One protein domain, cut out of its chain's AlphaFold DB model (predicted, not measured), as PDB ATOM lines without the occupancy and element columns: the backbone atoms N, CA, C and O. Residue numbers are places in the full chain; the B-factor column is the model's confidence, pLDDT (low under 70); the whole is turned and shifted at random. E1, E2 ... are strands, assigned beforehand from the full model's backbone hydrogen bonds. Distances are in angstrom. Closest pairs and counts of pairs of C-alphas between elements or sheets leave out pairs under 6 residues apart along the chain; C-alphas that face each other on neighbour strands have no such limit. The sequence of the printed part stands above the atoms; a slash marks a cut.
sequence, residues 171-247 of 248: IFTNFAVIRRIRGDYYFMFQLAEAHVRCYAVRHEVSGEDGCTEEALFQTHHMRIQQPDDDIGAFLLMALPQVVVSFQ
ATOM      1  N   ILE A 171     174.021 175.223 185.057       79.88
ATOM      2  CA  ILE A 171     174.342 173.888 184.551       79.88
ATOM      3  C   ILE A 171     174.517 173.975 183.038       79.88
ATOM      4  O   ILE A 171     173.681 174.559 182.351       79.88
ATOM      5  N   PHE A 172     175.585 173.358 182.536       85.50
ATOM      6  CA  PHE A 172     175.885 173.211 181.112       85.50
ATOM      7  C   PHE A 172     175.819 171.739 180.702       85.50
ATOM      8  O   PHE A 172     176.072 170.838 181.504       85.50
ATOM      9  N   THR A 173     175.537 171.477 179.427       87.06
ATOM     10  CA  THR A 173     175.727 170.144 178.841       87.06
ATOM     11  C   THR A 173     177.201 169.758 178.799       87.06
ATOM     12  O   THR A 173     178.034 170.552 178.370       87.06
ATOM     13  N   ASN A 174     177.513 168.501 179.132       82.56
ATOM     14  CA  ASN A 174     178.882 167.964 179.073       82.56
ATOM     15  C   ASN A 174     179.489 167.978 177.660       82.56
ATOM     16  O   ASN A 174     180.706 168.048 177.507       82.56
ATOM     17  N   PHE A 175     178.646 167.902 176.628       85.88
ATOM     18  CA  PHE A 175     179.072 167.875 175.234       85.88
ATOM     19  C   PHE A 175     178.295 168.913 174.434       85.88
ATOM     20  O   PHE A 175     177.070 168.986 174.525       85.88
ATOM     21  N   ALA A 176     179.017 169.680 173.623       90.56
ATOM     22  CA  ALA A 176     178.437 170.455 172.541       90.56
ATOM     23  C   ALA A 176     178.403 169.602 171.268       90.56
ATOM     24  O   ALA A 176     179.242 168.717 171.076       90.56
ATOM     25  N   VAL A 177     177.439 169.865 170.393       92.81
ATOM     26  CA  VAL A 177     177.246 169.115 169.150       92.81
ATOM     27  C   VAL A 177     177.284 170.046 167.950       92.81
ATOM     28  O   VAL A 177     176.793 171.172 168.002       92.81
ATOM     29  N   ILE A 178     177.841 169.556 166.845       93.94
ATOM     30  CA  ILE A 178     177.775 170.225 165.547       93.94
ATOM     31  C   ILE A 178     176.801 169.445 164.673       93.94
ATOM     32  O   ILE A 178     176.970 168.242 164.468       93.94
ATOM     33  N   ARG A 179     175.775 170.116 164.148       91.88
ATOM     34  CA  ARG A 179     174.781 169.506 163.257       91.88
ATOM     35  C   ARG A 179     174.716 170.256 161.941       91.88
ATOM     36  O   ARG A 179     174.658 171.480 161.925       91.88
ATOM     37  N   ARG A 180     174.650 169.512 160.838       91.94
ATOM     38  CA  ARG A 180     174.369 170.078 159.520       91.94
ATOM     39  C   ARG A 180     172.859 170.154 159.286       91.94
ATOM     40  O   ARG A 180     172.181 169.129 159.360       91.94
ATOM     41  N   ILE A 181     172.328 171.342 159.007       89.19
ATOM     42  CA  ILE A 181     170.906 171.581 158.721       89.19
ATOM     43  C   ILE A 181     170.824 172.405 157.435       89.19
ATOM     44  O   ILE A 181     171.386 173.487 157.359       89.19
ATOM     45  N   ARG A 182     170.131 171.888 156.409       89.69
ATOM     46  CA  ARG A 182     169.927 172.576 155.113       89.69
ATOM     47  C   ARG A 182     171.218 173.058 154.424       89.69
ATOM     48  O   ARG A 182     171.208 174.052 153.719       89.69
ATOM     49  N   GLY A 183     172.313 172.312 154.585       89.94
ATOM     50  CA  GLY A 183     173.604 172.610 153.955       89.94
ATOM     51  C   GLY A 183     174.613 173.269 154.891       89.94
ATOM     52  O   GLY A 183     175.804 173.030 154.707       89.94
ATOM     53  N   ASP A 184     174.129 173.930 155.940       89.69
ATOM     54  CA  ASP A 184     174.885 174.759 156.877       89.69
ATOM     55  C   ASP A 184     175.219 174.030 158.187       89.69
ATOM     56  O   ASP A 184     174.468 173.150 158.616       89.69
ATOM     57  N   TYR A 185     176.328 174.394 158.839       91.81
ATOM     58  CA  TYR A 185     176.757 173.816 160.120       91.81
ATOM     59  C   TYR A 185     176.358 174.700 161.307       91.81
ATOM     60  O   TYR A 185     176.623 175.899 161.329       91.81
ATOM     61  N   TYR A 186     175.764 174.072 162.321       91.56
ATOM     62  CA  TYR A 186     175.296 174.718 163.543       91.56
ATOM     63  C   TYR A 186     175.999 174.113 164.747       91.56
ATOM     64  O   TYR A 186     175.974 172.892 164.926       91.56
ATOM     65  N   PHE A 187     176.586 174.965 165.579       93.69
ATOM     66  CA  PHE A 187     177.172 174.587 166.859       93.69
ATOM     67  C   PHE A 187     176.135 174.787 167.965       93.69
ATOM     68  O   PHE A 187     175.570 175.874 168.090       93.69
ATOM     69  N   MET A 188     175.853 173.740 168.740       93.94
ATOM     70  CA  MET A 188     174.757 173.727 169.707       93.94
ATOM     71  C   MET A 188     175.182 173.145 171.056       93.94
ATOM     72  O   MET A 188     175.903 172.148 171.115       93.94
ATOM     73  N   PHE A 189     174.679 173.730 172.138       93.12
ATOM     74  CA  PHE A 189     174.831 173.247 173.516       93.12
ATOM     75  C   PHE A 189     173.606 173.657 174.338       93.12
ATOM     76  O   PHE A 189     172.841 174.513 173.897       93.12
ATOM     77  N   GLN A 190     173.370 173.043 175.500       91.06
ATOM     78  CA  GLN A 190     172.270 173.463 176.382       91.06
ATOM     79  C   GLN A 190     172.802 173.986 177.703       91.06
ATOM     80  O   GLN A 190     173.824 173.515 178.211       91.06
ATOM     81  N   LEU A 191     172.068 174.938 178.265       90.50
ATOM     82  CA  LEU A 191     172.319 175.456 179.599       90.50
ATOM     83  C   LEU A 191     171.049 176.010 180.238       90.50
ATOM     84  O   LEU A 191     170.024 176.183 179.574       90.50
ATOM     85  N   ALA A 192     171.146 176.303 181.530       87.19
ATOM     86  CA  ALA A 192     170.137 177.031 182.288       87.19
ATOM     87  C   ALA A 192     170.772 178.285 182.917       87.19
ATOM     88  O   ALA A 192     171.395 178.214 183.974       87.19
ATOM     89  N   GLU A 193     170.630 179.429 182.246       85.44
ATOM     90  CA  GLU A 193     171.131 180.745 182.671       85.44
ATOM     91  C   GLU A 193     170.203 181.840 182.123       85.44
ATOM     92  O   GLU A 193     169.368 181.566 181.265       85.44
ATOM     93  N   ALA A 194     170.306 183.070 182.631       85.12
ATOM     94  CA  ALA A 194     169.510 184.203 182.151       85.12
ATOM     95  C   ALA A 194     170.012 184.781 180.819       85.12
ATOM     96  O   ALA A 194     169.247 185.412 180.096       85.12
ATOM     97  N   HIS A 195     171.304 184.633 180.526       87.88
ATOM     98  CA  HIS A 195     171.964 185.265 179.390       87.88
ATOM     99  C   HIS A 195     173.271 184.538 179.074       87.88
ATOM    100  O   HIS A 195     173.942 184.070 179.991       87.88
ATOM    101  N   VAL A 196     173.641 184.460 177.794       90.44
ATOM    102  CA  VAL A 196     174.808 183.693 177.337       90.44
ATOM    103  C   VAL A 196     175.668 184.512 176.398       90.44
ATOM    104  O   VAL A 196     175.170 185.177 175.500       90.44
ATOM    105  N   ARG A 197     176.985 184.381 176.564       90.62
ATOM    106  CA  ARG A 197     177.982 184.836 175.592       90.62
ATOM    107  C   ARG A 197     178.882 183.682 175.208       90.62
ATOM    108  O   ARG A 197     179.229 182.860 176.056       90.62
ATOM    109  N   CYS A 198     179.285 183.641 173.943       90.56
ATOM    110  CA  CYS A 198     180.100 182.556 173.427       90.56
ATOM    111  C   CYS A 198     181.377 183.088 172.769       90.56
ATOM    112  O   CYS A 198     181.343 183.995 171.940       90.56
ATOM    113  N   TYR A 199     182.514 182.506 173.145       90.19
ATOM    114  CA  TYR A 199     183.831 182.886 172.645       90.19
ATOM    115  C   TYR A 199     184.585 181.638 172.190       90.19
ATOM    116  O   TYR A 199     184.695 180.666 172.940       90.19
ATOM    117  N   ALA A 200     185.138 181.677 170.981       88.75
ATOM    118  CA  ALA A 200     186.091 180.692 170.495       88.75
ATOM    119  C   ALA A 200     187.503 181.142 170.872       88.75
ATOM    120  O   ALA A 200     187.933 182.226 170.487       88.75
ATOM    121  N   VAL A 201     188.234 180.319 171.622       86.44
ATOM    122  CA  VAL A 201     189.641 180.594 171.936       86.44
ATOM    123  C   VAL A 201     190.531 179.722 171.068       86.44
ATOM    124  O   VAL A 201     190.466 178.494 171.152       86.44
ATOM    125  N   ARG A 202     191.375 180.354 170.251       82.12
ATOM    126  CA  ARG A 202     192.300 179.687 169.333       82.12
ATOM    127  C   ARG A 202     193.743 180.054 169.674       82.12
ATOM    128  O   ARG A 202     194.042 181.193 170.012       82.12
ATOM    129  N   HIS A 203     194.640 179.077 169.577       74.00
ATOM    130  CA  HIS A 203     196.075 179.345 169.524       74.00
ATOM    131  C   HIS A 203     196.440 179.644 168.075       74.00
ATOM    132  O   HIS A 203     196.272 178.769 167.221       74.00
ATOM    133  N   GLU A 204     196.895 180.860 167.793       65.69
ATOM    134  CA  GLU A 204     197.407 181.210 166.471       65.69
ATOM    135  C   GLU A 204     198.933 181.231 166.521       65.69
ATOM    136  O   GLU A 204     199.542 181.891 167.360       65.69
ATOM    137  N   VAL A 205     199.551 180.458 165.631       63.47
ATOM    138  CA  VAL A 205     200.990 180.505 165.382       63.47
ATOM    139  C   VAL A 205     201.129 181.220 164.048       63.47
ATOM    140  O   VAL A 205     200.909 180.607 163.004       63.47
ATOM    141  N   SER A 206     201.379 182.530 164.084       56.91
ATOM    142  CA  SER A 206     201.633 183.294 162.864       56.91
ATOM    143  C   SER A 206     203.090 183.080 162.461       56.91
ATOM    144  O   SER A 206     204.001 183.271 163.268       56.91
ATOM    145  N   GLY A 207     203.311 182.623 161.233       56.28
ATOM    146  CA  GLY A 207     204.636 182.320 160.710       56.28
ATOM    147  C   GLY A 207     204.674 182.561 159.213       56.28
ATOM    148  O   GLY A 207     204.638 181.604 158.447       56.28
ATOM    149  N   GLU A 208     204.728 183.830 158.812       56.12
ATOM    150  CA  GLU A 208     204.924 184.209 157.405       56.12
ATOM    151  C   GLU A 208     206.324 184.795 157.128       56.12
ATOM    152  O   GLU A 208     206.805 184.656 156.011       56.12
ATOM    153  N   ASP A 209     207.062 185.273 158.145       54.56
ATOM    154  CA  ASP A 209     208.369 185.943 157.956       54.56
ATOM    155  C   ASP A 209     209.556 185.323 158.732       54.56
ATOM    156  O   ASP A 209     210.584 185.961 158.952       54.56
ATOM    157  N   GLY A 210     209.460 184.073 159.199       54.66
ATOM    158  CA  GLY A 210     210.545 183.432 159.973       54.66
ATOM    159  C   GLY A 210     210.744 183.991 161.394       54.66
ATOM    160  O   GLY A 210     211.516 183.433 162.173       54.66
ATOM    161  N   CYS A 211     209.998 185.033 161.768       52.34
ATOM    162  CA  CYS A 211     209.742 185.420 163.148       52.34
ATOM    163  C   CYS A 211     208.447 184.741 163.608       52.34
ATOM    164  O   CYS A 211     207.357 185.132 163.203       52.34
ATOM    165  N   THR A 212     208.561 183.700 164.432       53.88
ATOM    166  CA  THR A 212     207.403 183.062 165.068       53.88
ATOM    167  C   THR A 212     206.844 184.003 166.137       53.88
ATOM    168  O   THR A 212     207.275 183.962 167.289       53.88
ATOM    169  N   GLU A 213     205.903 184.878 165.779       55.69
ATOM    170  CA  GLU A 213     205.080 185.552 166.785       55.69
ATOM    171  C   GLU A 213     203.975 184.584 167.221       55.69
ATOM    172  O   GLU A 213     202.934 184.428 166.579       55.69
ATOM    173  N   GLU A 214     204.228 183.864 168.316       58.34
ATOM    174  CA  GLU A 214     203.214 183.036 168.967       58.34
ATOM    175  C   GLU A 214     202.169 183.945 169.633       58.34
ATOM    176  O   GLU A 214     202.349 184.420 170.759       58.34
ATOM    177  N   ALA A 215     201.043 184.179 168.956       58.59
ATOM    178  CA  ALA A 215     199.877 184.800 169.567       58.59
ATOM    179  C   ALA A 215     199.183 183.772 170.478       58.59
ATOM    180  O   ALA A 215     198.306 182.997 170.078       58.59
ATOM    181  N   LEU A 216     199.608 183.743 171.743       66.94
ATOM    182  CA  LEU A 216     199.033 182.862 172.754       66.94
ATOM    183  C   LEU A 216     197.592 183.302 173.084       66.94
ATOM    184  O   LEU A 216     197.379 184.366 173.657       66.94
ATOM    185  N   PHE A 217     196.619 182.436 172.775       73.50
ATOM    186  CA  PHE A 217     195.191 182.548 173.120       73.50
ATOM    187  C   PHE A 217     194.459 183.776 172.547       73.50
ATOM    188  O   PHE A 217     194.089 184.696 173.278       73.50
ATOM    189  N   GLN A 218     194.145 183.751 171.253       81.62
ATOM    190  CA  GLN A 218     193.242 184.732 170.652       81.62
ATOM    191  C   GLN A 218     191.779 184.347 170.899       81.62
ATOM    192  O   GLN A 218     191.377 183.200 170.680       81.62
ATOM    193  N   THR A 219     190.974 185.305 171.352       86.25
ATOM    194  CA  THR A 219     189.537 185.128 171.576       86.25
ATOM    195  C   THR A 219     188.737 185.730 170.422       86.25
ATOM    196  O   THR A 219     188.898 186.895 170.069       86.25
ATOM    197  N   HIS A 220     187.844 184.934 169.843       86.88
ATOM    198  CA  HIS A 220     186.931 185.328 168.772       86.88
ATOM    199  C   HIS A 220     185.495 185.253 169.284       86.88
ATOM    200  O   HIS A 220     185.083 184.231 169.834       86.88
ATOM    201  N   HIS A 221     184.727 186.331 169.137       88.88
ATOM    202  CA  HIS A 221     183.318 186.338 169.528       88.88
ATOM    203  C   HIS A 221     182.501 185.478 168.557       88.88
ATOM    204  O   HIS A 221     182.592 185.667 167.344       88.88
ATOM    205  N   MET A 222     181.696 184.550 169.075       89.50
ATOM    206  CA  MET A 222     180.788 183.744 168.257       89.50
ATOM    207  C   MET A 222     179.373 184.303 168.362       89.50
ATOM    208  O   MET A 222     178.832 184.410 169.461       89.50
ATOM    209  N   ARG A 223     178.772 184.646 167.217       90.25
ATOM    210  CA  ARG A 223     177.407 185.182 167.166       90.25
ATOM    211  C   ARG A 223     176.382 184.077 167.406       90.25
ATOM    212  O   ARG A 223     176.356 183.069 166.693       90.25
ATOM    213  N   ILE A 224     175.508 184.303 168.377       91.44
ATOM    214  CA  ILE A 224     174.432 183.380 168.741       91.44
ATOM    215  C   ILE A 224     173.174 183.742 167.936       91.44
ATOM    216  O   ILE A 224     172.818 184.906 167.796       91.44
ATOM    217  N   GLN A 225     172.522 182.740 167.350       89.94
ATOM    218  CA  GLN A 225     171.258 182.905 166.615       89.94
ATOM    219  C   GLN A 225     170.046 182.644 167.511       89.94
ATOM    220  O   GLN A 225     168.996 183.259 167.356       89.94
ATOM    221  N   GLN A 226     170.182 181.696 168.438       89.69
ATOM    222  CA  GLN A 226     169.144 181.356 169.398       89.69
ATOM    223  C   GLN A 226     169.798 181.137 170.762       89.69
ATOM    224  O   GLN A 226     170.607 180.216 170.874       89.69
ATOM    225  N   PRO A 227     169.483 181.938 171.790       89.56
ATOM    226  CA  PRO A 227     168.695 183.178 171.751       89.56
ATOM    227  C   PRO A 227     169.369 184.240 170.864       89.56
ATOM    228  O   PRO A 227     170.574 184.178 170.641       89.56
ATOM    229  N   ASP A 228     168.595 185.184 170.335       88.25
ATOM    230  CA  ASP A 228     169.110 186.202 169.414       88.25
ATOM    231  C   ASP A 228     170.087 187.154 170.135       88.25
ATOM    232  O   ASP A 228     169.745 187.787 171.137       88.25
ATOM    233  N   ASP A 229     171.323 187.212 169.642       89.69
ATOM    234  CA  ASP A 229     172.417 188.016 170.198       89.69
ATOM    235  C   ASP A 229     172.173 189.528 170.035       89.69
ATOM    236  O   ASP A 229     172.580 190.311 170.894       89.69
ATOM    237  N   ASP A 230     171.425 189.953 169.007       89.06
ATOM    238  CA  ASP A 230     171.160 191.379 168.746       89.06
ATOM    239  C   ASP A 230     170.261 192.008 169.825       89.06
ATOM    240  O   ASP A 230     170.350 193.204 170.111       89.06
ATOM    241  N   ILE A 231     169.424 191.190 170.469       88.00
ATOM    242  CA  ILE A 231     168.596 191.579 171.620       88.00
ATOM    243  C   ILE A 231     169.242 191.206 172.958       88.00
ATOM    244  O   ILE A 231     168.588 191.283 173.998       88.00
ATOM    245  N   GLY A 232     170.514 190.802 172.946       84.94
ATOM    246  CA  GLY A 232     171.273 190.469 174.142       84.94
ATOM    247  C   GLY A 232     171.039 189.058 174.667       84.94
ATOM    248  O   GLY A 232     171.147 188.874 175.869       84.94
ATOM    249  N   ALA A 233     170.701 188.084 173.813       88.88
ATOM    250  CA  ALA A 233     170.782 186.645 174.098       88.88
ATOM    251  C   ALA A 233     170.118 186.183 175.419       88.88
ATOM    252  O   ALA A 233     170.656 185.335 176.139       88.88
ATOM    253  N   PHE A 234     168.952 186.744 175.760       88.12
ATOM    254  CA  PHE A 234     168.233 186.411 176.992       88.12
ATOM    255  C   PHE A 234     167.519 185.055 176.916       88.12
ATOM    256  O   PHE A 234     166.933 184.686 175.898       88.12
ATOM    257  N   LEU A 235     167.535 184.337 178.035       87.81
ATOM    258  CA  LEU A 235     167.002 182.987 178.196       87.81
ATOM    259  C   LEU A 235     166.065 182.929 179.404       87.81
ATOM    260  O   LEU A 235     166.224 183.650 180.392       87.81
ATOM    261  N   LEU A 236     165.077 182.039 179.339       86.06
ATOM    262  CA  LEU A 236     164.166 181.790 180.449       86.06
ATOM    263  C   LEU A 236     164.774 180.729 181.373       86.06
ATOM    264  O   LEU A 236     164.794 179.549 181.038       86.06
ATOM    265  N   MET A 237     165.164 181.128 182.585       81.69
ATOM    266  CA  MET A 237     165.799 180.246 183.584       81.69
ATOM    267  C   MET A 237     164.895 179.136 184.158       81.69
ATOM    268  O   MET A 237     165.300 178.433 185.079       81.69
ATOM    269  N   ALA A 238     163.664 178.982 183.664       86.44
ATOM    270  CA  ALA A 238     162.736 177.955 184.135       86.44
ATOM    271  C   ALA A 238     163.026 176.567 183.541       86.44
ATOM    272  O   ALA A 238     162.648 175.557 184.131       86.44
ATOM    273  N   LEU A 239     163.657 176.509 182.363       88.12
ATOM    274  CA  LEU A 239     163.893 175.275 181.614       88.12
ATOM    275  C   LEU A 239     165.288 175.306 180.976       88.12
ATOM    276  O   LEU A 239     165.741 176.382 180.584       88.12
ATOM    277  N   PRO A 240     165.960 174.153 180.807       89.38
ATOM    278  CA  PRO A 240     167.151 174.071 179.972       89.38
ATOM    279  C   PRO A 240     166.819 174.490 178.537       89.38
ATOM    280  O   PRO A 240     165.871 173.980 177.935       89.38
ATOM    281  N   GLN A 241     167.602 175.410 177.984       91.25
ATOM    282  CA  GLN A 241     167.392 175.953 176.645       91.25
ATOM    283  C   GLN A 241     168.600 175.654 175.755       91.25
ATOM    284  O   GLN A 241     169.745 175.630 176.209       91.25
ATOM    285  N   VAL A 242     168.332 175.369 174.477       92.19
ATOM    286  CA  VAL A 242     169.368 175.099 173.473       92.19
ATOM    287  C   VAL A 242     169.901 176.430 172.958       92.19
ATOM    288  O   VAL A 242     169.138 177.235 172.427       92.19
ATOM    289  N   VAL A 243     171.209 176.619 173.081       92.88
ATOM    290  CA  VAL A 243     171.946 177.724 172.478       92.88
ATOM    291  C   VAL A 243     172.492 177.272 171.132       92.88
ATOM    292  O   VAL A 243     173.089 176.197 171.033       92.88
ATOM    293  N   VAL A 244     172.288 178.085 170.098       92.81
ATOM    294  CA  VAL A 244     172.685 177.794 168.718       92.81
ATOM    295  C   VAL A 244     173.547 178.927 168.183       92.81
ATOM    296  O   VAL A 244     173.106 180.071 168.094       92.81
ATOM    297  N   SER A 245     174.765 178.588 167.771       90.62
ATOM    298  CA  SER A 245     175.678 179.476 167.056       90.62
ATOM    299  C   SER A 245     175.772 179.041 165.598       90.62
ATOM    300  O   SER A 245     175.910 177.850 165.297       90.62
ATOM    301  N   PHE A 246     175.724 180.017 164.695       82.94
ATOM    302  CA  PHE A 246     175.916 179.808 163.263       82.94
ATOM    303  C   PHE A 246     177.228 180.454 162.834       82.94
ATOM    304  O   PHE A 246     177.469 181.624 163.127       82.94
ATOM    305  N   GLN A 247     178.069 179.687 162.147       67.56
ATOM    306  CA  GLN A 247     179.328 180.176 161.604       67.56
ATOM    307  C   GLN A 247     179.193 180.215 160.082       67.56
ATOM    308  O   GLN A 247     179.017 179.169 159.456       67.56
TER     309      GLN A 247
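AT A GLANCE: This is residues 171 to 247 of the 248 residues of the protein "IRK domain-containing protein" of Aphanomyces astaci (UniProt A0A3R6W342). A strongly twisted four-stranded sheet, E1 E2 E6 E5, makes the body, and a long hairpin arm of E3 and E4 reaches away from it and makes the longest axis. The arm's tip, residues 207 to 212, sticks out free, while a long loop, residues 227 to 240, joins E5 to E6. The printed part has 77 residues with no named helix and six named strands, E1 to E6 along the chain; the class is all strand, and both sheets are antiparallel. The whole is loose and elongated, with a radius of gyration of the C-alphas of 15.9 A and spans of 53 by 29 by 27 A.

HOW THE PARTS SIT: E2, residues 184 to 192, and E6, residues 241 to 246, are inner, antiparallel neighbours at 150 degrees; N 243 and O 189, 2.8 A apart, are within hydrogen-bond range. Edge strand E1, residues 177 to 181, forms a hairpin with E2 at 136 degrees, with N 179 and O 186 at 2.9 A. Edge strand E5, residues 224 to 226, forms a hairpin with E6 at 134 degrees, with N 244 and O 226 at 2.8 A. E3, residues 198 to 206, and E4, residues 213 to 222, form a hairpin at 156 degrees, with N 202 and O 218 at 2.9 A. E4 bends by 59 degrees at residue 216 and runs on into E5 at 24 degrees.

IN THESE COORDINATES: E1 begins at C-alpha 177, (177.246, 169.115, 169.150), and E6 ends at C-alpha 246, (175.916, 179.808, 163.263). From first to last C-alpha, E2 measures 26.0 A, E4 24.4 A, E3 24.0 A and E6 16.3 A.

THE WHOLE: The C-alphas of Gly 210 and Ala 238 are the two farthest apart, 53.8 A. The printed part has no cut, and the link from E5 to E6 is long. Residues 204 to 216 and residue 247 have pLDDT under 70.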